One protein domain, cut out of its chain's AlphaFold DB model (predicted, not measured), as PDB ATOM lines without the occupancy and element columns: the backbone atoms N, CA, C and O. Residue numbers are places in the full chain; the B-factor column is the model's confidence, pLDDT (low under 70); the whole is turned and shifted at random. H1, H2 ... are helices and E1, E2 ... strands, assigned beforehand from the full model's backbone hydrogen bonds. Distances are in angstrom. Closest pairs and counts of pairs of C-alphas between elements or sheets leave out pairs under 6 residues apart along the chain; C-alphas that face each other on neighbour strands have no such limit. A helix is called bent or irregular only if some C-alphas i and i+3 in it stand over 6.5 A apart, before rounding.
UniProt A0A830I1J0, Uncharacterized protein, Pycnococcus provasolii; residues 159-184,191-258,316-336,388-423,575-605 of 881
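This is residues 159 to 184, 191 to 258, 316 to 336, 388 to 423 and 575 to 605 of the 881 residues of an uncharacterized protein of Pycnococcus provasolii (UniProt A0A830I1J0). Three four-stranded antiparallel sheets are stacked face to face like a slightly opened fan, with the sheet E5 to E8 between the other two and the edge strands E1, E5 and E9 closest together. The one helix, H1, covers the far face of the third sheet, across its strands. The printed part has 182 residues, with named elements in the order E1 to E8, H1, E9 to E12; each sheet's order across is E1 E2 E3 E4, E5 E6 E7 E8 or E9 E10 E11 E12. The class is mostly strand, and the whole is compact, with a radius of gyration of the C-alphas of 16.3 A and spans of 53 by 45 by 26 A.

After residues 159 to 170, which hold no named element, E1 takes residues 171 to 177, 17.3 A long, beginning at C-alpha 171 (-22.274, 39.187, 37.068). E2 is residues 195 to 200, E3 204 to 209 and E4 214 to 219. E5, residues 228 to 238, is 28.6 A long and bends by 67 degrees at residue 231. E6, residues 249 to 258, is 29.1 A; E7 is 317 to 323, 20.4 A, and E8 329 to 333. H1, residues 391 to 401, is 11.8 A long and irregular: C-alphas 393 and 396 are 8.4 A apart. E9 is 413 to 417, E10 578 to 583, E11 586 to 591 and E12 596 to 602, 17.5 A, ending at C-alpha 602 (-33.400, 35.260, 61.360).

In the first sheet N 175 and O 197 of E1 and E2 are 2.9 A apart, within hydrogen-bond range; E2 E3 E4 form a meander, each strand the antiparallel neighbour of the one before. This sheet faces the second, their best planes 20 degrees apart; the closest C-alphas of E1 and E5 are Gly 177 and Val 237, 4.8 A. The hairpin E5 and E6 has N 234 and O 253 at 2.8 A. The second sheet faces the third, also at 20 degrees; the closest C-alphas of E5 and E9 are Ala 234 and His 413, 4.8 A. E10 E11 E12 form another meander, with N 581 and O 588 at 2.8 A. H1 is on the third sheet at a height of 8.7 A, over E11 and E12; its closest C-alpha pair with E12 is Cys 391 and Cys 599, 5.1 A. In H1, 3 of 7 O i to N i+4 pairs and 6 of 8 O i to N i+3 pairs are within range.

The C-alphas farthest apart, of Arg 164 and Arg 423, are 54.6 A apart. Four cuts, after residues 184, 258, 336 and 423, leave C-alpha gaps of 13.9, 12.1, 14.9 and 19.8 A. Of the links printed whole, H1 to E9 is long. The mean pLDDT of the printed part is 84.4; 27 residues are under 70, among them 159 to 168 and 222 to 228.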
ATOM      1  N   LEU A 159     -22.527  37.228  27.571       67.12
ATOM      2  CA  LEU A 159     -23.607  37.436  26.606       67.12
ATOM      3  C   LEU A 159     -24.767  36.462  26.881       67.12
ATOM      4  O   LEU A 159     -24.602  35.266  26.646       67.12
ATOM      5  N   PRO A 160     -25.954  36.938  27.301       57.53
ATOM      6  CA  PRO A 160     -27.155  36.112  27.308       57.53
ATOM      7  C   PRO A 160     -27.514  35.721  25.872       57.53
ATOM      8  O   PRO A 160     -27.545  36.581  24.988       57.53
ATOM      9  N   SER A 161     -27.860  34.453  25.641       52.12
ATOM     10  CA  SER A 161     -28.184  33.931  24.301       52.12
ATOM     11  C   SER A 161     -29.360  34.649  23.611       52.12
ATOM     12  O   SER A 161     -29.497  34.578  22.388       52.12
ATOM     13  N   LYS A 162     -30.214  35.335  24.388       50.16
ATOM     14  CA  LYS A 162     -31.518  35.877  23.958       50.16
ATOM     15  C   LYS A 162     -31.767  37.357  24.307       50.16
ATOM     16  O   LYS A 162     -32.758  37.910  23.837       50.16
ATOM     17  N   VAL A 163     -30.909  38.026  25.093       50.09
ATOM     18  CA  VAL A 163     -31.214  39.359  25.676       50.09
ATOM     19  C   VAL A 163     -30.322  40.471  25.109       50.09
ATOM     20  O   VAL A 163     -29.093  40.417  25.165       50.09
ATOM     21  N   ARG A 164     -30.951  41.528  24.572       46.03
ATOM     22  CA  ARG A 164     -30.254  42.656  23.919       46.03
ATOM     23  C   ARG A 164     -29.766  43.763  24.858       46.03
ATOM     24  O   ARG A 164     -28.900  44.526  24.444       46.03
ATOM     25  N   VAL A 165     -30.273  43.841  26.087       55.12
ATOM     26  CA  VAL A 165     -29.927  44.899  27.054       55.12
ATOM     27  C   VAL A 165     -28.519  44.678  27.636       55.12
ATOM     28  O   VAL A 165     -28.056  43.540  27.757       55.12
ATOM     29  N   THR A 166     -27.816  45.764  27.965       51.97
ATOM     30  CA  THR A 166     -26.470  45.756  28.568       51.97
ATOM     31  C   THR A 166     -26.497  45.499  30.075       51.97
ATOM     32  O   THR A 166     -25.715  44.681  30.550       51.97
ATOM     33  N   THR A 167     -27.424  46.119  30.811       56.84
ATOM     34  CA  THR A 167     -27.567  45.994  32.278       56.84
ATOM     35  C   THR A 167     -27.660  44.539  32.745       56.84
ATOM     36  O   THR A 167     -26.986  44.139  33.693       56.84
ATOM     37  N   GLY A 168     -28.407  43.706  32.014       64.38
ATOM     38  CA  GLY A 168     -28.608  42.288  32.328       64.38
ATOM     39  C   GLY A 168     -27.376  41.378  32.192       64.38
ATOM     40  O   GLY A 168     -27.491  40.168  32.385       64.38
ATOM     41  N   ARG A 169     -26.204  41.925  31.840       75.00
ATOM     42  CA  ARG A 169     -24.947  41.183  31.612       75.00
ATOM     43  C   ARG A 169     -23.984  41.211  32.798       75.00
ATOM     44  O   ARG A 169     -23.029  40.438  32.815       75.00
ATOM     45  N   ARG A 170     -24.232  42.084  33.780       83.88
ATOM     46  CA  ARG A 170     -23.440  42.204  35.011       83.88
ATOM     47  C   ARG A 170     -23.474  40.892  35.792       83.88
ATOM     48  O   ARG A 170     -24.564  40.409  36.085       83.88
ATOM     49  N   ALA A 171     -22.323  40.326  36.149       89.88
ATOM     50  CA  ALA A 171     -22.274  39.187  37.068       89.88
ATOM     51  C   ALA A 171     -22.690  39.643  38.474       89.88
ATOM     52  O   ALA A 171     -22.235  40.698  38.921       89.88
ATOM     53  N   VAL A 172     -23.525  38.853  39.155       90.44
ATOM     54  CA  VAL A 172     -23.966  39.106  40.543       90.44
ATOM     55  C   VAL A 172     -23.651  37.950  41.490       90.44
ATOM     56  O   VAL A 172     -23.395  38.196  42.660       90.44
ATOM     57  N   ALA A 173     -23.582  36.713  40.990       93.88
ATOM     58  CA  ALA A 173     -23.069  35.567  41.739       93.88
ATOM     59  C   ALA A 173     -22.204  34.678  40.837       93.88
ATOM     60  O   ALA A 173     -22.473  34.545  39.640       93.88
ATOM     61  N   LEU A 174     -21.167  34.077  41.415       95.75
ATOM     62  CA  LEU A 174     -20.174  33.248  40.735       95.75
ATOM     63  C   LEU A 174     -19.817  32.067  41.642       95.75
ATOM     64  O   LEU A 174     -19.487  32.273  42.807       95.75
ATOM     65  N   ALA A 175     -19.837  30.848  41.107       97.19
ATOM     66  CA  ALA A 175     -19.351  29.664  41.806       97.19
ATOM     67  C   ALA A 175     -18.619  28.712  40.863       97.19
ATOM     68  O   ALA A 175     -18.874  28.669  39.657       97.19
ATOM     69  N   VAL A 176     -17.733  27.910  41.443       97.25
ATOM     70  CA  VAL A 176     -17.024  26.830  40.758       97.25
ATOM     71  C   VAL A 176     -17.230  25.548  41.550       97.25
ATOM     72  O   VAL A 176     -17.205  25.560  42.780       97.25
ATOM     73  N   GLY A 177     -17.452  24.435  40.859       95.81
ATOM     74  CA  GLY A 177     -17.595  23.146  41.522       95.81
ATOM     75  C   GLY A 177     -17.650  21.971  40.561       95.81
ATOM     76  O   GLY A 177     -17.476  22.100  39.352       95.81
ATOM     77  N   HIS A 178     -17.900  20.792  41.118       94.69
ATOM     78  CA  HIS A 178     -17.837  19.529  40.392       94.69
ATOM     79  C   HIS A 178     -19.226  18.910  40.229       94.69
ATOM     80  O   HIS A 178     -19.976  18.847  41.200       94.69
ATOM     81  N   LEU A 179     -19.516  18.362  39.049       94.38
ATOM     82  CA  LEU A 179     -20.772  17.654  38.761       94.38
ATOM     83  C   LEU A 179     -20.682  16.134  38.968       94.38
ATOM     84  O   LEU A 179     -21.667  15.496  39.327       94.38
ATOM     85  N   ASP A 180     -19.501  15.542  38.778       90.31
ATOM     86  CA  ASP A 180     -19.287  14.104  38.973       90.31
ATOM     87  C   ASP A 180     -18.863  13.807  40.422       90.31
ATOM     88  O   ASP A 180     -18.025  14.537  40.969       90.31
ATOM     89  N   PRO A 181     -19.367  12.747  41.078       86.00
ATOM     90  CA  PRO A 181     -18.909  12.353  42.409       86.00
ATOM     91  C   PRO A 181     -17.437  11.896  42.396       86.00
ATOM     92  O   PRO A 181     -16.956  11.389  41.383       86.00
ATOM     93  N   PRO A 182     -16.694  12.043  43.510       80.19
ATOM     94  CA  PRO A 182     -15.327  11.535  43.601       80.19
ATOM     95  C   PRO A 182     -15.307  10.000  43.495       80.19
ATOM     96  O   PRO A 182     -16.096   9.311  44.145       80.19
ATOM     97  N   HIS A 183     -14.389   9.452  42.694       70.25
ATOM     98  CA  HIS A 183     -14.317   8.011  42.426       70.25
ATOM     99  C   HIS A 183     -13.755   7.220  43.624       70.25
ATOM    100  O   HIS A 183     -12.543   7.148  43.836       70.25
ATOM    101  N   ASP A 184     -14.642   6.584  44.396       59.91
ATOM    102  CA  ASP A 184     -14.289   5.796  45.587       59.91
ATOM    103  C   ASP A 184     -13.456   4.544  45.192       59.91
ATOM    104  O   ASP A 184     -13.977   3.536  44.715       59.91
ATOM    105  N   VAL A 191      -9.028  12.577  35.874       78.50
ATOM    106  CA  VAL A 191      -8.884  14.039  35.842       78.50
ATOM    107  C   VAL A 191     -10.275  14.661  35.958       78.50
ATOM    108  O   VAL A 191     -10.949  14.943  34.967       78.50
ATOM    109  N   ARG A 192     -10.740  14.789  37.204       87.00
ATOM    110  CA  ARG A 192     -12.092  15.226  37.568       87.00
ATOM    111  C   ARG A 192     -12.216  16.747  37.431       87.00
ATOM    112  O   ARG A 192     -11.747  17.492  38.282       87.00
ATOM    113  N   LYS A 193     -12.874  17.187  36.362       92.50
ATOM    114  CA  LYS A 193     -12.989  18.602  35.976       92.50
ATOM    115  C   LYS A 193     -14.096  19.338  36.722       92.50
ATOM    116  O   LYS A 193     -15.070  18.727  37.173       92.50
ATOM    117  N   GLN A 194     -13.963  20.658  36.793       95.06
ATOM    118  CA  GLN A 194     -14.969  21.552  37.363       95.06
ATOM    119  C   GLN A 194     -15.730  22.315  36.271       95.06
ATOM    120  O   GLN A 194     -15.313  22.386  35.112       95.06
ATOM    121  N   VAL A 195     -16.880  22.861  36.658       96.94
ATOM    122  CA  VAL A 195     -17.693  23.784  35.861       96.94
ATOM    123  C   VAL A 195     -17.826  25.108  36.605       96.94
ATOM    124  O   VAL A 195     -17.811  25.141  37.839       96.94
ATOM    125  N   VAL A 196     -17.959  26.194  35.850       97.88
ATOM    126  CA  VAL A 196     -18.152  27.550  36.371       97.88
ATOM    127  C   VAL A 196     -19.606  27.948  36.150       97.88
ATOM    128  O   VAL A 196     -20.085  27.897  35.020       97.88
ATOM    129  N   ALA A 197     -20.308  28.350  37.205       97.31
ATOM    130  CA  ALA A 197     -21.689  28.817  37.139       97.31
ATOM    131  C   ALA A 197     -21.761  30.308  37.494       97.31
ATOM    132  O   ALA A 197     -21.191  30.742  38.497       97.31
ATOM    133  N   VAL A 198     -22.465  31.087  36.671       95.62
ATOM    134  CA  VAL A 198     -22.622  32.541  36.823       95.62
ATOM    135  C   VAL A 198     -24.099  32.904  36.794       95.62
ATOM    136  O   VAL A 198     -24.818  32.495  35.884       95.62
ATOM    137  N   VAL A 199     -24.531  33.722  37.753       93.50
ATOM    138  CA  VAL A 199     -25.824  34.419  37.711       93.50
ATOM    139  C   VAL A 199     -25.577  35.862  37.295       93.50
ATOM    140  O   VAL A 199     -24.692  36.527  37.848       93.50
ATOM    141  N   THR A 200     -26.354  36.361  36.334       90.00
ATOM    142  CA  THR A 200     -26.304  37.764  35.903       90.00
ATOM    143  C   THR A 200     -27.473  38.582  36.454       90.00
ATOM    144  O   THR A 200     -28.545  38.054  36.741       90.00
ATOM    145  N   ALA A 201     -27.290  39.903  36.532       84.75
ATOM    146  CA  ALA A 201     -28.320  40.867  36.928       84.75
ATOM    147  C   ALA A 201     -29.576  40.840  36.032       84.75
ATOM    148  O   ALA A 201     -30.618  41.345  36.423       84.75
ATOM    149  N   GLY A 202     -29.488  40.242  34.837       80.75
ATOM    150  CA  GLY A 202     -30.615  40.025  33.926       80.75
ATOM    151  C   GLY A 202     -31.380  38.730  34.189       80.75
ATOM    152  O   GLY A 202     -31.988  38.212  33.258       80.75
ATOM    153  N   PHE A 203     -31.292  38.180  35.406       85.94
ATOM    154  CA  PHE A 203     -31.908  36.913  35.812       85.94
ATOM    155  C   PHE A 203     -31.525  35.715  34.923       85.94
ATOM    156  O   PHE A 203     -32.317  34.791  34.767       85.94
ATOM    157  N   GLN A 204     -30.312  35.681  34.357       88.88
ATOM    158  CA  GLN A 204     -29.815  34.529  33.592       88.88
ATOM    159  C   GLN A 204     -28.821  33.719  34.433       88.88
ATOM    160  O   GLN A 204     -27.855  34.275  34.956       88.88
ATOM    161  N   LEU A 205     -29.021  32.402  34.508       93.69
ATOM    162  CA  LEU A 205     -28.001  31.439  34.922       93.69
ATOM    163  C   LEU A 205     -27.276  30.924  33.673       93.69
ATOM    164  O   LEU A 205     -27.918  30.441  32.741       93.69
ATOM    165  N   ALA A 206     -25.948  30.994  33.660       94.12
ATOM    166  CA  ALA A 206     -25.105  30.411  32.619       94.12
ATOM    167  C   ALA A 206     -24.040  29.503  33.244       94.12
ATOM    168  O   ALA A 206     -23.390  29.886  34.220       94.12
ATOM    169  N   VAL A 207     -23.852  28.308  32.679       96.44
ATOM    170  CA  VAL A 207     -22.869  27.325  33.157       96.44
ATOM    171  C   VAL A 207     -21.874  26.996  32.049       96.44
ATOM    172  O   VAL A 207     -22.252  26.725  30.909       96.44
ATOM    173  N   PHE A 208     -20.591  27.015  32.397       96.12
ATOM    174  CA  PHE A 208     -19.454  26.849  31.499       96.12
ATOM    175  C   PHE A 208     -18.554  25.691  31.941       96.12
ATOM    176  O   PHE A 208     -18.474  25.363  33.124       96.12
ATOM    177  N   ASP A 209     -17.831  25.096  30.998       94.88
ATOM    178  CA  ASP A 209     -16.788  24.114  31.288       94.88
ATOM    179  C   ASP A 209     -15.476  24.769  31.777       94.88
ATOM    180  O   ASP A 209     -15.306  25.990  31.759       94.88
ATOM    181  N   HIS A 210     -14.514  23.933  32.166       93.06
ATOM    182  CA  HIS A 210     -13.136  24.311  32.509       93.06
ATOM    183  C   HIS A 210     -12.384  25.214  31.499       93.06
ATOM    184  O   HIS A 210     -11.407  25.844  31.887       93.06
ATOM    185  N   ASN A 211     -12.812  25.313  30.232       92.81
ATOM    186  CA  ASN A 211     -12.227  26.192  29.204       92.81
ATOM    187  C   ASN A 211     -13.105  27.425  28.907       92.81
ATOM    188  O   ASN A 211     -12.952  28.064  27.861       92.81
ATOM    189  N   LEU A 212     -14.066  27.723  29.786       94.69
ATOM    190  CA  LEU A 212     -15.117  28.724  29.601       94.69
ATOM    191  C   LEU A 212     -15.978  28.521  28.337       94.69
ATOM    192  O   LEU A 212     -16.526  29.485  27.797       94.69
ATOM    193  N   GLN A 213     -16.128  27.284  27.848       93.25
ATOM    194  CA  GLN A 213     -17.119  26.974  26.814       93.25
ATOM    195  C   GLN A 213     -18.506  26.844  27.460       93.25
ATOM    196  O   GLN A 213     -18.630  26.136  28.461       93.25
ATOM    197  N   PRO A 214     -19.554  27.495  26.926       92.69
ATOM    198  CA  PRO A 214     -20.898  27.389  27.484       92.69
ATOM    199  C   PRO A 214     -21.432  25.959  27.334       92.69
ATOM    200  O   PRO A 214     -21.391  25.383  26.247       92.69
ATOM    201  N   LEU A 215     -21.946  25.404  28.431       93.81
ATOM    202  CA  LEU A 215     -22.635  24.115  28.465       93.81
ATOM    203  C   LEU A 215     -24.141  24.313  28.265       93.81
ATOM    204  O   LEU A 215     -24.735  23.671  27.402       93.81
ATOM    205  N   TRP A 216     -24.741  25.221  29.041       94.75
ATOM    206  CA  TRP A 216     -26.159  25.581  28.970       94.75
ATOM    207  C   TRP A 216     -26.436  26.926  29.669       94.75
ATOM    208  O   TRP A 216     -25.680  27.349  30.548       94.75
ATOM    209  N   ASP A 217     -27.526  27.597  29.281       92.62
ATOM    210  CA  ASP A 217     -28.012  28.834  29.901       92.62
ATOM    211  C   ASP A 217     -29.549  28.858  30.033       92.62
ATOM    212  O   ASP A 217     -30.277  28.465  29.117       92.62
ATOM    213  N   VAL A 218     -30.050  29.302  31.191       91.56
ATOM    214  CA  VAL A 218     -31.466  29.221  31.599       91.56
ATOM    215  C   VAL A 218     -31.903  30.528  32.289       91.56
ATOM    216  O   VAL A 218     -31.178  31.013  33.161       91.56
ATOM    217  N   PRO A 219     -33.071  31.105  31.943       89.44
ATOM    218  CA  PRO A 219     -33.635  32.244  32.664       89.44
ATOM    219  C   PRO A 219     -34.232  31.818  34.017       89.44
ATOM    220  O   PRO A 219     -34.897  30.790  34.130       89.44
ATOM    221  N   LEU A 220     -34.004  32.631  35.047       86.62
ATOM    222  CA  LEU A 220     -34.457  32.421  36.427       86.62
ATOM    223  C   LEU A 220     -35.838  33.038  36.710       86.62
ATOM    224  O   LEU A 220     -36.460  32.688  37.712       86.62
ATOM    225  N   ARG A 221     -36.326  33.923  35.833       77.81
ATOM    226  CA  ARG A 221     -37.712  34.418  35.788       77.81
ATOM    227  C   ARG A 221     -38.193  34.422  34.337       77.81
ATOM    228  O   ARG A 221     -37.405  34.700  33.435       77.81
ATOM    229  N   GLU A 222     -39.460  34.073  34.115       64.44
ATOM    230  CA  GLU A 222     -40.050  34.011  32.766       64.44
ATOM    231  C   GLU A 222     -40.375  35.412  32.234       64.44
ATOM    232  O   GLU A 222     -40.073  35.724  31.083       64.44
ATOM    233  N   GLU A 223     -40.877  36.283  33.111       60.75
ATOM    234  CA  GLU A 223     -41.032  37.713  32.862       60.75
ATOM    235  C   GLU A 223     -40.122  38.514  33.801       60.75
ATOM    236  O   GLU A 223     -40.084  38.293  35.013       60.75
ATOM    237  N   VAL A 224     -39.373  39.457  33.228       59.09
ATOM    238  CA  VAL A 224     -38.589  40.445  33.979       59.09
ATOM    239  C   VAL A 224     -39.330  41.772  33.877       59.09
ATOM    240  O   VAL A 224     -39.247  42.471  32.861       59.09
ATOM    241  N   THR A 225     -40.084  42.108  34.927       61.56
ATOM    242  CA  THR A 225     -40.695  43.435  35.061       61.56
ATOM    243  C   THR A 225     -39.595  44.492  34.977       61.56
ATOM    244  O   THR A 225     -38.474  44.284  35.443       61.56
ATOM    245  N   HIS A 226     -39.875  45.625  34.332       54.66
ATOM    246  CA  HIS A 226     -38.818  46.523  33.841       54.66
ATOM    247  C   HIS A 226     -38.014  47.247  34.941       54.66
ATOM    248  O   HIS A 226     -37.034  47.922  34.634       54.66
ATOM    249  N   HIS A 227     -38.393  47.047  36.207       64.19
ATOM    250  CA  HIS A 227     -37.795  47.647  37.400       64.19
ATOM    251  C   HIS A 227     -37.315  46.588  38.418       64.19
ATOM    252  O   HIS A 227     -36.773  46.943  39.464       64.19
ATOM    253  N   ALA A 228     -37.485  45.285  38.140       69.50
ATOM    254  CA  ALA A 228     -36.962  44.225  39.002       69.50
ATOM    255  C   ALA A 228     -35.434  44.148  38.918       69.50
ATOM    256  O   ALA A 228     -34.860  44.002  37.836       69.50
ATOM    257  N   HIS A 229     -34.775  44.164  40.074       76.69
ATOM    258  CA  HIS A 229     -33.336  43.957  40.192       76.69
ATOM    259  C   HIS A 229     -33.021  42.926  41.275       76.69
ATOM    260  O   HIS A 229     -33.766  42.753  42.237       76.69
ATOM    261  N   ILE A 230     -31.906  42.219  41.104       83.12
ATOM    262  CA  ILE A 230     -31.395  41.271  42.096       83.12
ATOM    263  C   ILE A 230     -30.734  42.069  43.227       83.12
ATOM    264  O   ILE A 230     -29.694  42.686  42.998       83.12
ATOM    265  N   GLU A 231     -31.315  42.023  44.429       82.88
ATOM    266  CA  GLU A 231     -30.685  42.527  45.662       82.88
ATOM    267  C   GLU A 231     -29.620  41.532  46.149       82.88
ATOM    268  O   GLU A 231     -28.528  41.905  46.582       82.88
ATOM    269  N   GLN A 232     -29.936  40.236  46.060       87.38
ATOM    270  CA  GLN A 232     -29.087  39.150  46.535       87.38
ATOM    271  C   GLN A 232     -29.120  37.973  45.569       87.38
ATOM    272  O   GLN A 232     -30.198  37.563  45.148       87.38
ATOM    273  N   ALA A 233     -27.975  37.354  45.288       92.75
ATOM    274  CA  ALA A 233     -27.937  36.059  44.617       92.75
ATOM    275  C   ALA A 233     -26.778  35.205  45.122       92.75
ATOM    276  O   ALA A 233     -25.713  35.712  45.456       92.75
ATOM    277  N   ALA A 234     -26.989  33.896  45.102       95.44
ATOM    278  CA  ALA A 234     -25.982  32.882  45.334       95.44
ATOM    279  C   ALA A 234     -26.170  31.735  44.340       95.44
ATOM    280  O   ALA A 234     -27.290  31.388  43.966       95.44
ATOM    281  N   VAL A 235     -25.070  31.111  43.929       96.94
ATOM    282  CA  VAL A 235     -25.071  29.922  43.071       96.94
ATOM    283  C   VAL A 235     -24.108  28.895  43.643       96.94
ATOM    284  O   VAL A 235     -23.128  29.251  44.290       96.94
ATOM    285  N   PHE A 236     -24.410  27.615  43.461       97.25
ATOM    286  CA  PHE A 236     -23.644  26.522  44.041       97.25
ATOM    287  C   PHE A 236     -23.701  25.273  43.161       97.25
ATOM    288  O   PHE A 236     -24.751  24.905  42.638       97.25
ATOM    289  N   VAL A 237     -22.552  24.619  42.992       97.19
ATOM    290  CA  VAL A 237     -22.343  23.512  42.049       97.19
ATOM    291  C   VAL A 237     -21.938  22.265  42.827       97.19
ATOM    292  O   VAL A 237     -20.947  22.282  43.559       97.19
ATOM    293  N   THR A 238     -22.689  21.174  42.675       94.81
ATOM    294  CA  THR A 238     -22.560  19.993  43.536       94.81
ATOM    295  C   THR A 238     -22.646  18.667  42.777       94.81
ATOM    296  O   THR A 238     -23.475  18.519  41.880       94.81
ATOM    297  N   PRO A 239     -21.869  17.639  43.178       93.69
ATOM    298  CA  PRO A 239     -21.969  16.302  42.598       93.69
ATOM    299  C   PRO A 239     -23.157  15.494  43.145       93.69
ATOM    300  O   PRO A 239     -23.300  14.310  42.842       93.69
ATOM    301  N   HIS A 240     -23.993  16.096  43.995       91.31
ATOM    302  CA  HIS A 240     -25.199  15.460  44.508       91.31
ATOM    303  C   HIS A 240     -26.300  15.462  43.438       91.31
ATOM    304  O   HIS A 240     -26.935  16.481  43.168       91.31
ATOM    305  N   ALA A 241     -26.510  14.289  42.838       88.56
ATOM    306  CA  ALA A 241     -27.682  13.963  42.031       88.56
ATOM    307  C   ALA A 241     -28.958  14.012  42.894       88.56
ATOM    308  O   ALA A 241     -28.955  13.517  44.026       88.56
ATOM    309  N   VAL A 242     -30.046  14.582  42.367       87.00
ATOM    310  CA  VAL A 242     -31.334  14.676  43.079       87.00
ATOM    311  C   VAL A 242     -32.236  13.492  42.728       87.00
ATOM    312  O   VAL A 242     -32.892  12.922  43.602       87.00
ATOM    313  N   ARG A 243     -32.240  13.095  41.455       86.38
ATOM    314  CA  ARG A 243     -32.967  11.963  40.877       86.38
ATOM    315  C   ARG A 243     -31.967  10.918  40.362       86.38
ATOM    316  O   ARG A 243     -30.782  11.188  40.157       86.38
ATOM    317  N   ALA A 244     -32.435   9.688  40.157       84.06
ATOM    318  CA  ALA A 244     -31.594   8.602  39.659       84.06
ATOM    319  C   ALA A 244     -31.253   8.807  38.169       84.06
ATOM    320  O   ALA A 244     -32.087   8.555  37.302       84.06
ATOM    321  N   GLY A 245     -30.022   9.244  37.888       83.88
ATOM    322  CA  GLY A 245     -29.510   9.499  36.535       83.88
ATOM    323  C   GLY A 245     -28.933  10.903  36.329       83.88
ATOM    324  O   GLY A 245     -28.189  11.093  35.372       83.88
ATOM    325  N   ASP A 246     -29.223  11.850  37.227       89.62
ATOM    326  CA  ASP A 246     -28.699  13.221  37.171       89.62
ATOM    327  C   ASP A 246     -27.165  13.247  37.291       89.62
ATOM    328  O   ASP A 246     -26.588  12.560  38.144       89.62
ATOM    329  N   ARG A 247     -26.487  14.105  36.517       91.94
ATOM    330  CA  ARG A 247     -25.046  14.357  36.666       91.94
ATOM    331  C   ARG A 247     -24.821  15.540  37.610       91.94
ATOM    332  O   ARG A 247     -24.473  16.644  37.188       91.94
ATOM    333  N   GLY A 248     -25.049  15.292  38.897       93.56
ATOM    334  CA  GLY A 248     -24.998  16.327  39.929       93.56
ATOM    335  C   GLY A 248     -26.105  17.373  39.762       93.56
ATOM    336  O   GLY A 248     -27.081  17.167  39.036       93.56
ATOM    337  N   SER A 249     -25.961  18.507  40.439       95.50
ATOM    338  CA  SER A 249     -26.903  19.621  40.336       95.50
ATOM    339  C   SER A 249     -26.229  20.986  40.503       95.50
ATOM    340  O   SER A 249     -25.159  21.119  41.102       95.50
ATOM    341  N   VAL A 250     -26.872  22.008  39.942       97.50
ATOM    342  CA  VAL A 250     -26.550  23.424  40.143       97.50
ATOM    343  C   VAL A 250     -27.750  24.062  40.828       97.50
ATOM    344  O   VAL A 250     -28.863  23.996  40.307       97.50
ATOM    345  N   VAL A 251     -27.539  24.656  42.000       96.69
ATOM    346  CA  VAL A 251     -28.586  25.342  42.766       96.69
ATOM    347  C   VAL A 251     -28.308  26.837  42.754       96.69
ATOM    348  O   VAL A 251     -27.172  27.260  42.960       96.69
ATOM    349  N   VAL A 252     -29.348  27.629  42.526       96.25
ATOM    350  CA  VAL A 252     -29.339  29.087  42.649       96.25
ATOM    351  C   VAL A 252     -30.350  29.489  43.714       96.25
ATOM    352  O   VAL A 252     -31.437  28.914  43.783       96.25
ATOM    353  N   GLY A 253     -29.999  30.484  44.522       93.38
ATOM    354  CA  GLY A 253     -30.933  31.224  45.362       93.38
ATOM    355  C   GLY A 253     -30.818  32.720  45.074       93.38
ATOM    356  O   GLY A 253     -29.710  33.196  44.821       93.38
ATOM    357  N   PHE A 254     -31.927  33.457  45.056       90.62
ATOM    358  CA  PHE A 254     -31.918  34.898  44.800       90.62
ATOM    359  C   PHE A 254     -33.098  35.631  45.448       90.62
ATOM    360  O   PHE A 254     -34.205  35.114  45.496       90.62
ATOM    361  N   SER A 255     -32.868  36.870  45.884       85.56
ATOM    362  CA  SER A 255     -33.917  37.833  46.239       85.56
ATOM    363  C   SER A 255     -33.926  38.969  45.218       85.56
ATOM    364  O   SER A 255     -32.871  39.389  44.723       85.56
ATOM    365  N   ALA A 256     -35.121  39.454  44.893       78.19
ATOM    366  CA  ALA A 256     -35.338  40.494  43.903       78.19
ATOM    367  C   ALA A 256     -36.295  41.562  44.427       78.19
ATOM    368  O   ALA A 256     -37.424  41.246  44.794       78.19
ATOM    369  N   ALA A 257     -35.856  42.816  44.381       71.62
ATOM    370  CA  ALA A 257     -36.674  43.971  44.714       71.62
ATOM    371  C   ALA A 257     -37.240  44.609  43.438       71.62
ATOM    372  O   ALA A 257     -36.564  44.685  42.404       71.62
ATOM    373  N   LEU A 258     -38.478  45.095  43.516       66.25
ATOM    374  CA  LEU A 258     -39.043  45.991  42.514       66.25
ATOM    375  C   LEU A 258     -38.560  47.415  42.813       66.25
ATOM    376  O   LEU A 258     -38.701  47.919  43.925       66.25
ATOM    377  N   HIS A 316     -38.464  37.869  50.092       68.75
ATOM    378  CA  HIS A 316     -38.208  36.446  49.934       68.75
ATOM    379  C   HIS A 316     -36.983  36.107  49.082       68.75
ATOM    380  O   HIS A 316     -36.666  36.764  48.093       68.75
ATOM    381  N   PHE A 317     -36.319  35.017  49.471       83.88
ATOM    382  CA  PHE A 317     -35.211  34.414  48.748       83.88
ATOM    383  C   PHE A 317     -35.735  33.172  48.002       83.88
ATOM    384  O   PHE A 317     -35.995  32.128  48.601       83.88
ATOM    385  N   ASP A 318     -35.955  33.309  46.695       87.69
ATOM    386  CA  ASP A 318     -36.406  32.240  45.799       87.69
ATOM    387  C   ASP A 318     -35.260  31.240  45.553       87.69
ATOM    388  O   ASP A 318     -34.116  31.646  45.341       87.69
ATOM    389  N   TYR A 319     -35.546  29.935  45.494       91.69
ATOM    390  CA  TYR A 319     -34.557  28.889  45.182       91.69
ATOM    391  C   TYR A 319     -34.939  28.084  43.940       91.69
ATOM    392  O   TYR A 319     -36.093  27.690  43.771       91.69
ATOM    393  N   ARG A 320     -33.958  27.745  43.097       93.62
ATOM    394  CA  ARG A 320     -34.129  26.876  41.917       93.62
ATOM    395  C   ARG A 320     -32.952  25.915  41.773       93.62
ATOM    396  O   ARG A 320     -31.798  26.335  41.847       93.62
ATOM    397  N   ALA A 321     -33.231  24.634  41.542       95.31
ATOM    398  CA  ALA A 321     -32.222  23.604  41.306       95.31
ATOM    399  C   ALA A 321     -32.354  22.996  39.907       95.31
ATOM    400  O   ALA A 321     -33.451  22.644  39.467       95.31
ATOM    401  N   PHE A 322     -31.215  22.813  39.243       96.62
ATOM    402  CA  PHE A 322     -31.104  22.338  37.867       96.62
ATOM    403  C   PHE A 322     -30.164  21.129  37.775       96.62
ATOM    404  O   PHE A 322     -29.177  21.039  38.508       96.62
ATOM    405  N   GLU A 323     -30.459  20.199  36.871       96.25
ATOM    406  CA  GLU A 323     -29.617  19.037  36.580       96.25
ATOM    407  C   GLU A 323     -28.312  19.495  35.924       96.25
ATOM    408  O   GLU A 323     -28.319  20.286  34.978       96.25
ATOM    409  N   GLY A 324     -27.179  19.023  36.451       94.38
ATOM    410  CA  GLY A 324     -25.877  19.619  36.162       94.38
ATOM    411  C   GLY A 324     -25.450  19.576  34.693       94.38
ATOM    412  O   GLY A 324     -24.745  20.479  34.239       94.38
ATOM    413  N   SER A 325     -25.862  18.560  33.928       91.62
ATOM    414  CA  SER A 325     -25.440  18.400  32.529       91.62
ATOM    415  C   SER A 325     -26.339  19.079  31.492       91.62
ATOM    416  O   SER A 325     -25.836  19.461  30.437       91.62
ATOM    417  N   THR A 326     -27.631  19.252  31.778       93.69
ATOM    418  CA  THR A 326     -28.643  19.743  30.822       93.69
ATOM    419  C   THR A 326     -29.302  21.064  31.210       93.69
ATOM    420  O   THR A 326     -29.956  21.672  30.365       93.69
ATOM    421  N   GLY A 327     -29.195  21.492  32.472       93.75
ATOM    422  CA  GLY A 327     -29.938  22.642  32.989       93.75
ATOM    423  C   GLY A 327     -31.439  22.383  33.174       93.75
ATOM    424  O   GLY A 327     -32.208  23.329  33.321       93.75
ATOM    425  N   THR A 328     -31.896  21.124  33.152       94.88
ATOM    426  CA  THR A 328     -33.324  20.806  33.345       94.88
ATOM    427  C   THR A 328     -33.758  20.980  34.811       94.88
ATOM    428  O   THR A 328     -33.001  20.623  35.714       94.88
ATOM    429  N   PRO A 329     -34.961  21.518  35.094       93.06
ATOM    430  CA  PRO A 329     -35.385  21.815  36.463       93.06
ATOM    431  C   PRO A 329     -35.646  20.550  37.304       93.06
ATOM    432  O   PRO A 329     -36.348  19.608  36.906       93.06
ATOM    433  N   LEU A 330     -35.082  20.551  38.514       92.00
ATOM    434  CA  LEU A 330     -35.162  19.470  39.499       92.00
ATOM    435  C   LEU A 330     -36.203  19.756  40.584       92.00
ATOM    436  O   LEU A 330     -37.027  18.888  40.888       92.00
ATOM    437  N   TRP A 331     -36.160  20.963  41.141       91.19
ATOM    438  CA  TRP A 331     -37.139  21.531  42.063       91.19
ATOM    439  C   TRP A 331     -36.976  23.055  42.110       91.19
ATOM    440  O   TRP A 331     -35.911  23.584  41.786       91.19
ATOM    441  N   GLU A 332     -38.020  23.752  42.542       88.81
ATOM    442  CA  GLU A 332     -38.002  25.183  42.839       88.81
ATOM    443  C   GLU A 332     -38.787  25.472  44.124       88.81
ATOM    444  O   GLU A 332     -39.549  24.626  44.602       88.81
ATOM    445  N   HIS A 333     -38.551  26.644  44.703       81.19
ATOM    446  CA  HIS A 333     -39.180  27.121  45.924       81.19
ATOM    447  C   HIS A 333     -39.335  28.640  45.837       81.19
ATOM    448  O   HIS A 333     -38.335  29.347  45.724       81.19
ATOM    449  N   THR A 334     -40.572  29.125  45.875       71.94
ATOM    450  CA  THR A 334     -40.902  30.555  45.918       71.94
ATOM    451  C   THR A 334     -41.281  30.982  47.331       71.94
ATOM    452  O   THR A 334     -41.819  30.183  48.104       71.94
ATOM    453  N   GLY A 335     -41.034  32.255  47.642       57.09
ATOM    454  CA  GLY A 335     -41.239  32.861  48.963       57.09
ATOM    455  C   GLY A 335     -42.527  32.493  49.711       57.09
ATOM    456  O   GLY A 335     -42.470  32.081  50.872       57.09
ATOM    457  N   GLU A 336     -43.670  32.526  49.013       49.50
ATOM    458  CA  GLU A 336     -45.007  32.170  49.528       49.50
ATOM    459  C   GLU A 336     -45.032  30.857  50.328       49.50
ATOM    460  O   GLU A 336     -45.815  30.686  51.268       49.50
ATOM    461  N   ALA A 388     -41.274  25.517  62.986       43.25
ATOM    462  CA  ALA A 388     -40.134  25.738  62.090       43.25
ATOM    463  C   ALA A 388     -39.520  27.165  62.023       43.25
ATOM    464  O   ALA A 388     -38.386  27.235  61.540       43.25
ATOM    465  N   PRO A 389     -40.143  28.278  62.494       52.25
ATOM    466  CA  PRO A 389     -39.585  29.630  62.291       52.25
ATOM    467  C   PRO A 389     -38.333  29.926  63.137       52.25
ATOM    468  O   PRO A 389     -37.701  30.967  62.985       52.25
ATOM    469  N   HIS A 390     -37.951  29.004  64.023       62.97
ATOM    470  CA  HIS A 390     -36.679  29.034  64.732       62.97
ATOM    471  C   HIS A 390     -36.052  27.641  64.672       62.97
ATOM    472  O   HIS A 390     -36.656  26.667  65.125       62.97
ATOM    473  N   CYS A 391     -34.807  27.537  64.202       77.25
ATOM    474  CA  CYS A 391     -34.013  26.298  64.131       77.25
ATOM    475  C   CYS A 391     -33.687  25.620  65.494       77.25
ATOM    476  O   CYS A 391     -32.694  24.897  65.603       77.25
ATOM    477  N   ARG A 392     -34.510  25.785  66.544       77.88
ATOM    478  CA  ARG A 392     -34.387  25.143  67.872       77.88
ATOM    479  C   ARG A 392     -34.164  23.636  67.761       77.88
ATOM    480  O   ARG A 392     -33.214  23.108  68.339       77.88
ATOM    481  N   ASP A 393     -35.001  22.964  66.976       80.88
ATOM    482  CA  ASP A 393     -34.940  21.516  66.760       80.88
ATOM    483  C   ASP A 393     -33.670  21.062  66.026       80.88
ATOM    484  O   ASP A 393     -33.361  19.874  66.017       80.88
ATOM    485  N   TYR A 394     -32.894  21.993  65.470       85.19
ATOM    486  CA  TYR A 394     -31.626  21.750  64.789       85.19
ATOM    487  C   TYR A 394     -30.453  22.527  65.411       85.19
ATOM    488  O   TYR A 394     -29.390  22.589  64.798       85.19
ATOM    489  N   ARG A 395     -30.593  23.076  66.631       81.44
ATOM    490  CA  ARG A 395     -29.626  24.006  67.261       81.44
ATOM    491  C   ARG A 395     -28.172  23.530  67.190       81.44
ATOM    492  O   ARG A 395     -27.304  24.284  66.776       81.44
ATOM    493  N   SER A 396     -27.896  22.262  67.497       82.19
ATOM    494  CA  SER A 396     -26.536  21.693  67.425       82.19
ATOM    495  C   SER A 396     -25.962  21.540  66.005       82.19
ATOM    496  O   SER A 396     -24.772  21.277  65.872       82.19
ATOM    497  N   SER A 397     -26.787  21.673  64.965       88.50
ATOM    498  CA  SER A 397     -26.373  21.753  63.554       88.50
ATOM    499  C   SER A 397     -26.223  23.213  63.108       88.50
ATOM    500  O   SER A 397     -25.253  23.544  62.433       88.50
ATOM    501  N   LEU A 398     -27.134  24.090  63.555       86.56
ATOM    502  CA  LEU A 398     -27.100  25.536  63.308       86.56
ATOM    503  C   LEU A 398     -25.837  26.195  63.883       86.56
ATOM    504  O   LEU A 398     -25.175  26.950  63.185       86.56
ATOM    505  N   LEU A 399     -25.455  25.857  65.120       85.88
ATOM    506  CA  LEU A 399     -24.241  26.380  65.768       85.88
ATOM    507  C   LEU A 399     -22.953  26.042  64.993       85.88
ATOM    508  O   LEU A 399     -21.969  26.762  65.103       85.88
ATOM    509  N   LEU A 400     -22.951  24.968  64.193       88.25
ATOM    510  CA  LEU A 400     -21.821  24.614  63.325       88.25
ATOM    511  C   LEU A 400     -21.751  25.464  62.047       88.25
ATOM    512  O   LEU A 400     -20.760  25.368  61.332       88.25
ATOM    513  N   GLN A 401     -22.781  26.268  61.767       90.69
ATOM    514  CA  GLN A 401     -22.778  27.270  60.701       90.69
ATOM    515  C   GLN A 401     -22.315  28.646  61.221       90.69
ATOM    516  O   GLN A 401     -22.241  29.591  60.444       90.69
ATOM    517  N   LEU A 402     -22.003  28.801  62.514       88.00
ATOM    518  CA  LEU A 402     -21.526  30.071  63.068       88.00
ATOM    519  C   LEU A 402     -19.994  30.227  62.931       88.00
ATOM    520  O   LEU A 402     -19.279  29.224  62.997       88.00
ATOM    521  N   PRO A 403     -19.466  31.461  62.802       90.69
ATOM    522  CA  PRO A 403     -20.193  32.735  62.793       90.69
ATOM    523  C   PRO A 403     -21.028  32.954  61.523       90.69
ATOM    524  O   PRO A 403     -20.711  32.420  60.462       90.69
ATOM    525  N   HIS A 404     -22.084  33.758  61.634       91.12
ATOM    526  CA  HIS A 404     -22.772  34.379  60.504       91.12
ATOM    527  C   HIS A 404     -22.517  35.892  60.535       91.12
ATOM    528  O   HIS A 404     -22.509  36.513  61.598       91.12
ATOM    529  N   VAL A 405     -22.269  36.452  59.356       89.56
ATOM    530  CA  VAL A 405     -21.941  37.854  59.090       89.56
ATOM    531  C   VAL A 405     -22.483  38.170  57.699       89.56
ATOM    532  O   VAL A 405     -22.321  37.350  56.794       89.56
ATOM    533  N   TRP A 406     -23.054  39.360  57.515       88.75
ATOM    534  CA  TRP A 406     -23.415  39.879  56.199       88.75
ATOM    535  C   TRP A 406     -22.956  41.337  56.058       88.75
ATOM    536  O   TRP A 406     -23.423  42.209  56.783       88.75
ATOM    537  N   ARG A 407     -21.994  41.599  55.164       83.31
ATOM    538  CA  ARG A 407     -21.409  42.930  54.884       83.31
ATOM    539  C   ARG A 407     -21.931  43.545  53.582       83.31
ATOM    540  O   ARG A 407     -21.655  44.707  53.303       83.31
ATOM    541  N   GLY A 408     -22.600  42.747  52.754       83.69
ATOM    542  CA  GLY A 408     -23.043  43.097  51.408       83.69
ATOM    543  C   GLY A 408     -23.322  41.847  50.562       83.69
ATOM    544  O   GLY A 408     -23.082  40.729  51.027       83.69
ATOM    545  N   PRO A 409     -23.807  41.997  49.313       85.44
ATOM    546  CA  PRO A 409     -24.305  40.879  48.497       85.44
ATOM    547  C   PRO A 409     -23.307  39.735  48.257       85.44
ATOM    548  O   PRO A 409     -23.725  38.606  48.031       85.44
ATOM    549  N   TRP A 410     -22.002  40.000  48.344       87.06
ATOM    550  CA  TRP A 410     -20.932  39.002  48.219       87.06
ATOM    551  C   TRP A 410     -20.863  37.979  49.364       87.06
ATOM    552  O   TRP A 410     -20.300  36.905  49.166       87.06
ATOM    553  N   ASP A 411     -21.405  38.289  50.547       88.94
ATOM    554  CA  ASP A 411     -21.455  37.334  51.665       88.94
ATOM    555  C   ASP A 411     -22.617  36.338  51.513       88.94
ATOM    556  O   ASP A 411     -22.652  35.314  52.200       88.94
ATOM    557  N   THR A 412     -23.545  36.599  50.586       92.62
ATOM    558  CA  THR A 412     -24.673  35.717  50.283       92.62
ATOM    559  C   THR A 412     -24.188  34.475  49.537       92.62
ATOM    560  O   THR A 412     -23.763  34.549  48.385       92.62
ATOM    561  N   HIS A 413     -24.258  33.308  50.179       94.12
ATOM    562  CA  HIS A 413     -23.811  32.043  49.588       94.12
ATOM    563  C   HIS A 413     -24.615  30.834  50.080       94.12
ATOM    564  O   HIS A 413     -25.380  30.914  51.043       94.12
ATOM    565  N   LEU A 414     -24.439  29.702  49.393       95.25
ATOM    566  CA  LEU A 414     -25.070  28.419  49.698       95.25
ATOM    567  C   LEU A 414     -23.978  27.395  50.047       95.25
ATOM    568  O   LEU A 414     -22.967  27.319  49.349       95.25
ATOM    569  N   GLU A 415     -24.186  26.577  51.077       94.69
ATOM    570  CA  GLU A 415     -23.251  25.518  51.482       94.69
ATOM    571  C   GLU A 415     -23.956  24.188  51.809       94.69
ATOM    572  O   GLU A 415     -25.131  24.148  52.177       94.69
ATOM    573  N   LEU A 416     -23.238  23.068  51.675       93.62
ATOM    574  CA  LEU A 416     -23.762  21.732  51.985       93.62
ATOM    575  C   LEU A 416     -23.544  21.373  53.452       93.62
ATOM    576  O   LEU A 416     -22.410  21.176  53.890       93.62
ATOM    577  N   ALA A 417     -24.638  21.150  54.175       92.06
ATOM    578  CA  ALA A 417     -24.608  20.761  55.574       92.06
ATOM    579  C   ALA A 417     -25.275  19.399  55.824       92.06
ATOM    580  O   ALA A 417     -26.110  18.903  55.058       92.06
ATOM    581  N   HIS A 418     -24.917  18.787  56.954       89.94
ATOM    582  CA  HIS A 418     -25.594  17.605  57.473       89.94
ATOM    583  C   HIS A 418     -26.338  17.945  58.772       89.94
ATOM    584  O   HIS A 418     -25.777  17.899  59.870       89.94
ATOM    585  N   PHE A 419     -27.617  18.289  58.640       88.44
ATOM    586  CA  PHE A 419     -28.483  18.681  59.744       88.44
ATOM    587  C   PHE A 419     -29.062  17.457  60.461       88.44
ATOM    588  O   PHE A 419     -29.726  16.610  59.861       88.44
ATOM    589  N   ASN A 420     -28.829  17.386  61.774       86.00
ATOM    590  CA  ASN A 420     -29.450  16.421  62.678       86.00
ATOM    591  C   ASN A 420     -30.445  17.116  63.602       86.00
ATOM    592  O   ASN A 420     -30.121  18.133  64.222       86.00
ATOM    593  N   ARG A 421     -31.622  16.502  63.762       80.62
ATOM    594  CA  ARG A 421     -32.604  16.924  64.759       80.62
ATOM    595  C   ARG A 421     -32.064  16.653  66.165       80.62
ATOM    596  O   ARG A 421     -31.731  15.514  66.507       80.62
ATOM    597  N   HIS A 422     -31.981  17.699  66.975       71.31
ATOM    598  CA  HIS A 422     -31.558  17.641  68.363       71.31
ATOM    599  C   HIS A 422     -32.536  16.786  69.180       71.31
ATOM    600  O   HIS A 422     -33.753  16.915  69.059       71.31
ATOM    601  N   ARG A 423     -32.012  15.884  70.016       61.00
ATOM    602  CA  ARG A 423     -32.831  15.033  70.890       61.00
ATOM    603  C   ARG A 423     -32.834  15.589  72.306       61.00
ATOM    604  O   ARG A 423     -31.913  15.318  73.071       61.00
ATOM    605  N   PRO A 575     -22.964  12.323  55.007       84.50
ATOM    606  CA  PRO A 575     -23.246  12.965  53.726       84.50
ATOM    607  C   PRO A 575     -24.321  14.044  53.901       84.50
ATOM    608  O   PRO A 575     -25.240  13.855  54.708       84.50
ATOM    609  N   PRO A 576     -24.233  15.168  53.174       89.56
ATOM    610  CA  PRO A 576     -25.150  16.279  53.355       89.56
ATOM    611  C   PRO A 576     -26.590  15.895  53.002       89.56
ATOM    612  O   PRO A 576     -26.862  15.056  52.138       89.56
ATOM    613  N   ASN A 577     -27.512  16.521  53.722       90.94
ATOM    614  CA  ASN A 577     -28.962  16.376  53.577       90.94
ATOM    615  C   ASN A 577     -29.672  17.734  53.468       90.94
ATOM    616  O   ASN A 577     -30.841  17.783  53.085       90.94
ATOM    617  N   ALA A 578     -28.968  18.823  53.771       92.06
ATOM    618  CA  ALA A 578     -29.460  20.181  53.690       92.06
ATOM    619  C   ALA A 578     -28.482  21.055  52.900       92.06
ATOM    620  O   ALA A 578     -27.266  20.848  52.925       92.06
ATOM    621  N   LEU A 579     -29.048  22.043  52.226       93.88
ATOM    622  CA  LEU A 579     -28.371  23.235  51.764       93.88
ATOM    623  C   LEU A 579     -28.645  24.326  52.807       93.88
ATOM    624  O   LEU A 579     -29.797  24.520  53.199       93.88
ATOM    625  N   VAL A 580     -27.606  24.996  53.289       94.19
ATOM    626  CA  VAL A 580     -27.737  26.192  54.128       94.19
ATOM    627  C   VAL A 580     -27.505  27.390  53.231       94.19
ATOM    628  O   VAL A 580     -26.490  27.449  52.542       94.19
ATOM    629  N   ALA A 581     -28.443  28.326  53.234       93.31
ATOM    630  CA  ALA A 581     -28.277  29.627  52.624       93.31
ATOM    631  C   ALA A 581     -27.929  30.650  53.698       93.31
ATOM    632  O   ALA A 581     -28.524  30.672  54.779       93.31
ATOM    633  N   ARG A 582     -26.966  31.506  53.374       93.19
ATOM    634  CA  ARG A 582     -26.653  32.708  54.135       93.19
ATOM    635  C   ARG A 582     -27.194  33.885  53.342       93.19
ATOM    636  O   ARG A 582     -26.761  34.093  52.212       93.19
ATOM    637  N   THR A 583     -28.154  34.600  53.906       90.75
ATOM    638  CA  THR A 583     -28.840  35.729  53.263       90.75
ATOM    639  C   THR A 583     -28.664  36.990  54.109       90.75
ATOM    640  O   THR A 583     -28.126  36.929  55.216       90.75
ATOM    641  N   ARG A 584     -29.136  38.142  53.617       86.00
ATOM    642  CA  ARG A 584     -29.212  39.394  54.398       86.00
ATOM    643  C   ARG A 584     -29.985  39.208  55.706       86.00
ATOM    644  O   ARG A 584     -29.712  39.884  56.687       86.00
ATOM    645  N   HIS A 585     -30.955  38.297  55.701       83.12
ATOM    646  CA  HIS A 585     -31.879  38.063  56.805       83.12
ATOM    647  C   HIS A 585     -31.453  36.893  57.709       83.12
ATOM    648  O   HIS A 585     -32.200  36.521  58.611       83.12
ATOM    649  N   GLY A 586     -30.256  36.325  57.507       85.00
ATOM    650  CA  GLY A 586     -29.650  35.331  58.395       85.00
ATOM    651  C   GLY A 586     -29.385  33.979  57.742       85.00
ATOM    652  O   GLY A 586     -28.714  33.890  56.710       85.00
ATOM    653  N   LEU A 587     -29.844  32.906  58.396       89.00
ATOM    654  CA  LEU A 587     -29.639  31.529  57.941       89.00
ATOM    655  C   LEU A 587     -30.968  30.851  57.599       89.00
ATOM    656  O   LEU A 587     -31.831  30.665  58.460       89.00
ATOM    657  N   GLU A 588     -31.083  30.382  56.362       89.12
ATOM    658  CA  GLU A 588     -32.179  29.537  55.890       89.12
ATOM    659  C   GLU A 588     -31.656  28.131  55.588       89.12
ATOM    660  O   GLU A 588     -30.539  27.954  55.100       89.12
ATOM    661  N   VAL A 589     -32.444  27.100  55.901       90.50
ATOM    662  CA  VAL A 589     -32.028  25.702  55.739       90.50
ATOM    663  C   VAL A 589     -33.048  24.970  54.880       90.50
ATOM    664  O   VAL A 589     -34.205  24.825  55.271       90.50
ATOM    665  N   VAL A 590     -32.613  24.464  53.727       89.44
ATOM    666  CA  VAL A 590     -33.457  23.823  52.707       89.44
ATOM    667  C   VAL A 590     -33.018  22.371  52.499       89.44
ATOM    668  O   VAL A 590     -31.832  22.053  52.477       89.44
ATOM    669  N   HIS A 591     -33.962  21.443  52.353       89.81
ATOM    670  CA  HIS A 591     -33.682  20.023  52.163       89.81
ATOM    671  C   HIS A 591     -33.184  19.739  50.738       89.81
ATOM    672  O   HIS A 591     -33.925  19.900  49.763       89.81
ATOM    673  N   LEU A 592     -31.942  19.254  50.635       90.00
ATOM    674  CA  LEU A 592     -31.138  19.187  49.406       90.00
ATOM    675  C   LEU A 592     -31.841  18.494  48.223       90.00
ATOM    676  O   LEU A 592     -31.697  18.907  47.075       90.00
ATOM    677  N   TYR A 593     -32.616  17.445  48.501       87.75
ATOM    678  CA  TYR A 593     -33.236  16.602  47.475       87.75
ATOM    679  C   TYR A 593     -34.649  17.052  47.066       87.75
ATOM    680  O   TYR A 593     -35.232  16.449  46.170       87.75
ATOM    681  N   THR A 594     -35.246  18.047  47.735       85.81
ATOM    682  CA  THR A 594     -36.669  18.388  47.522       85.81
ATOM    683  C   THR A 594     -37.001  19.878  47.556       85.81
ATOM    684  O   THR A 594     -38.184  20.199  47.504       85.81
ATOM    685  N   GLY A 595     -36.030  20.776  47.755       84.06
ATOM    686  CA  GLY A 595     -36.286  22.220  47.859       84.06
ATOM    687  C   GLY A 595     -37.192  22.637  49.026       84.06
ATOM    688  O   GLY A 595     -37.711  23.744  49.037       84.06
ATOM    689  N   ARG A 596     -37.434  21.752  50.006       83.00
ATOM    690  CA  ARG A 596     -38.373  22.020  51.112       83.00
ATOM    691  C   ARG A 596     -37.654  22.697  52.279       83.00
ATOM    692  O   ARG A 596     -36.611  22.176  52.677       83.00
ATOM    693  N   PRO A 597     -38.201  23.760  52.884       81.62
ATOM    694  CA  PRO A 597     -37.594  24.399  54.040       81.62
ATOM    695  C   PRO A 597     -37.596  23.446  55.242       81.62
ATOM    696  O   PRO A 597     -38.523  22.659  55.451       81.62
ATOM    697  N   VAL A 598     -36.513  23.495  56.015       84.06
ATOM    698  CA  VAL A 598     -36.247  22.652  57.190       84.06
ATOM    699  C   VAL A 598     -36.401  23.473  58.467       84.06
ATOM    700  O   VAL A 598     -37.038  23.015  59.415       84.06
ATOM    701  N   CYS A 599     -35.812  24.672  58.482       83.25
ATOM    702  CA  CYS A 599     -36.013  25.739  59.461       83.25
ATOM    703  C   CYS A 599     -35.302  27.017  58.980       83.25
ATOM    704  O   CYS A 599     -34.480  26.962  58.062       83.25
ATOM    705  N   SER A 600     -35.568  28.141  59.640       83.44
ATOM    706  CA  SER A 600     -34.777  29.371  59.518       83.44
ATOM    707  C   SER A 600     -34.284  29.861  60.886       83.44
ATOM    708  O   SER A 600     -34.724  29.408  61.953       83.44
ATOM    709  N   ALA A 601     -33.305  30.758  60.857       82.38
ATOM    710  CA  ALA A 601     -32.811  31.506  62.000       82.38
ATOM    711  C   ALA A 601     -32.571  32.958  61.546       82.38
ATOM    712  O   ALA A 601     -31.525  33.224  60.945       82.38
ATOM    713  N   PRO A 602     -33.533  33.873  61.782       80.88
ATOM    714  CA  PRO A 602     -33.400  35.260  61.360       80.88
ATOM    715  C   PRO A 602     -32.291  35.973  62.143       80.88
ATOM    716  O   PRO A 602     -32.153  35.775  63.353       80.88
ATOM    717  N   MET A 603     -31.502  36.785  61.440       81.56
ATOM    718  CA  MET A 603     -30.356  37.537  61.963       81.56
ATOM    719  C   MET A 603     -30.309  38.931  61.323       81.56
ATOM    720  O   MET A 603     -30.831  39.132  60.228       81.56
ATOM    721  N   GLY A 604     -29.712  39.898  62.025       70.44
ATOM    722  CA  GLY A 604     -29.592  41.282  61.556       70.44
ATOM    723  C   GLY A 604     -28.459  41.474  60.545       70.44
ATOM    724  O   GLY A 604     -27.376  40.916  60.707       70.44
ATOM    725  N   ASP A 605     -28.694  42.331  59.553       69.06
ATOM    726  CA  ASP A 605     -27.826  42.614  58.397       69.06
ATOM    727  C   ASP A 605     -26.647  43.565  58.685       69.06
ATOM    728  O   ASP A 605     -25.977  44.045  57.773       69.06
TER     729      ASP A 605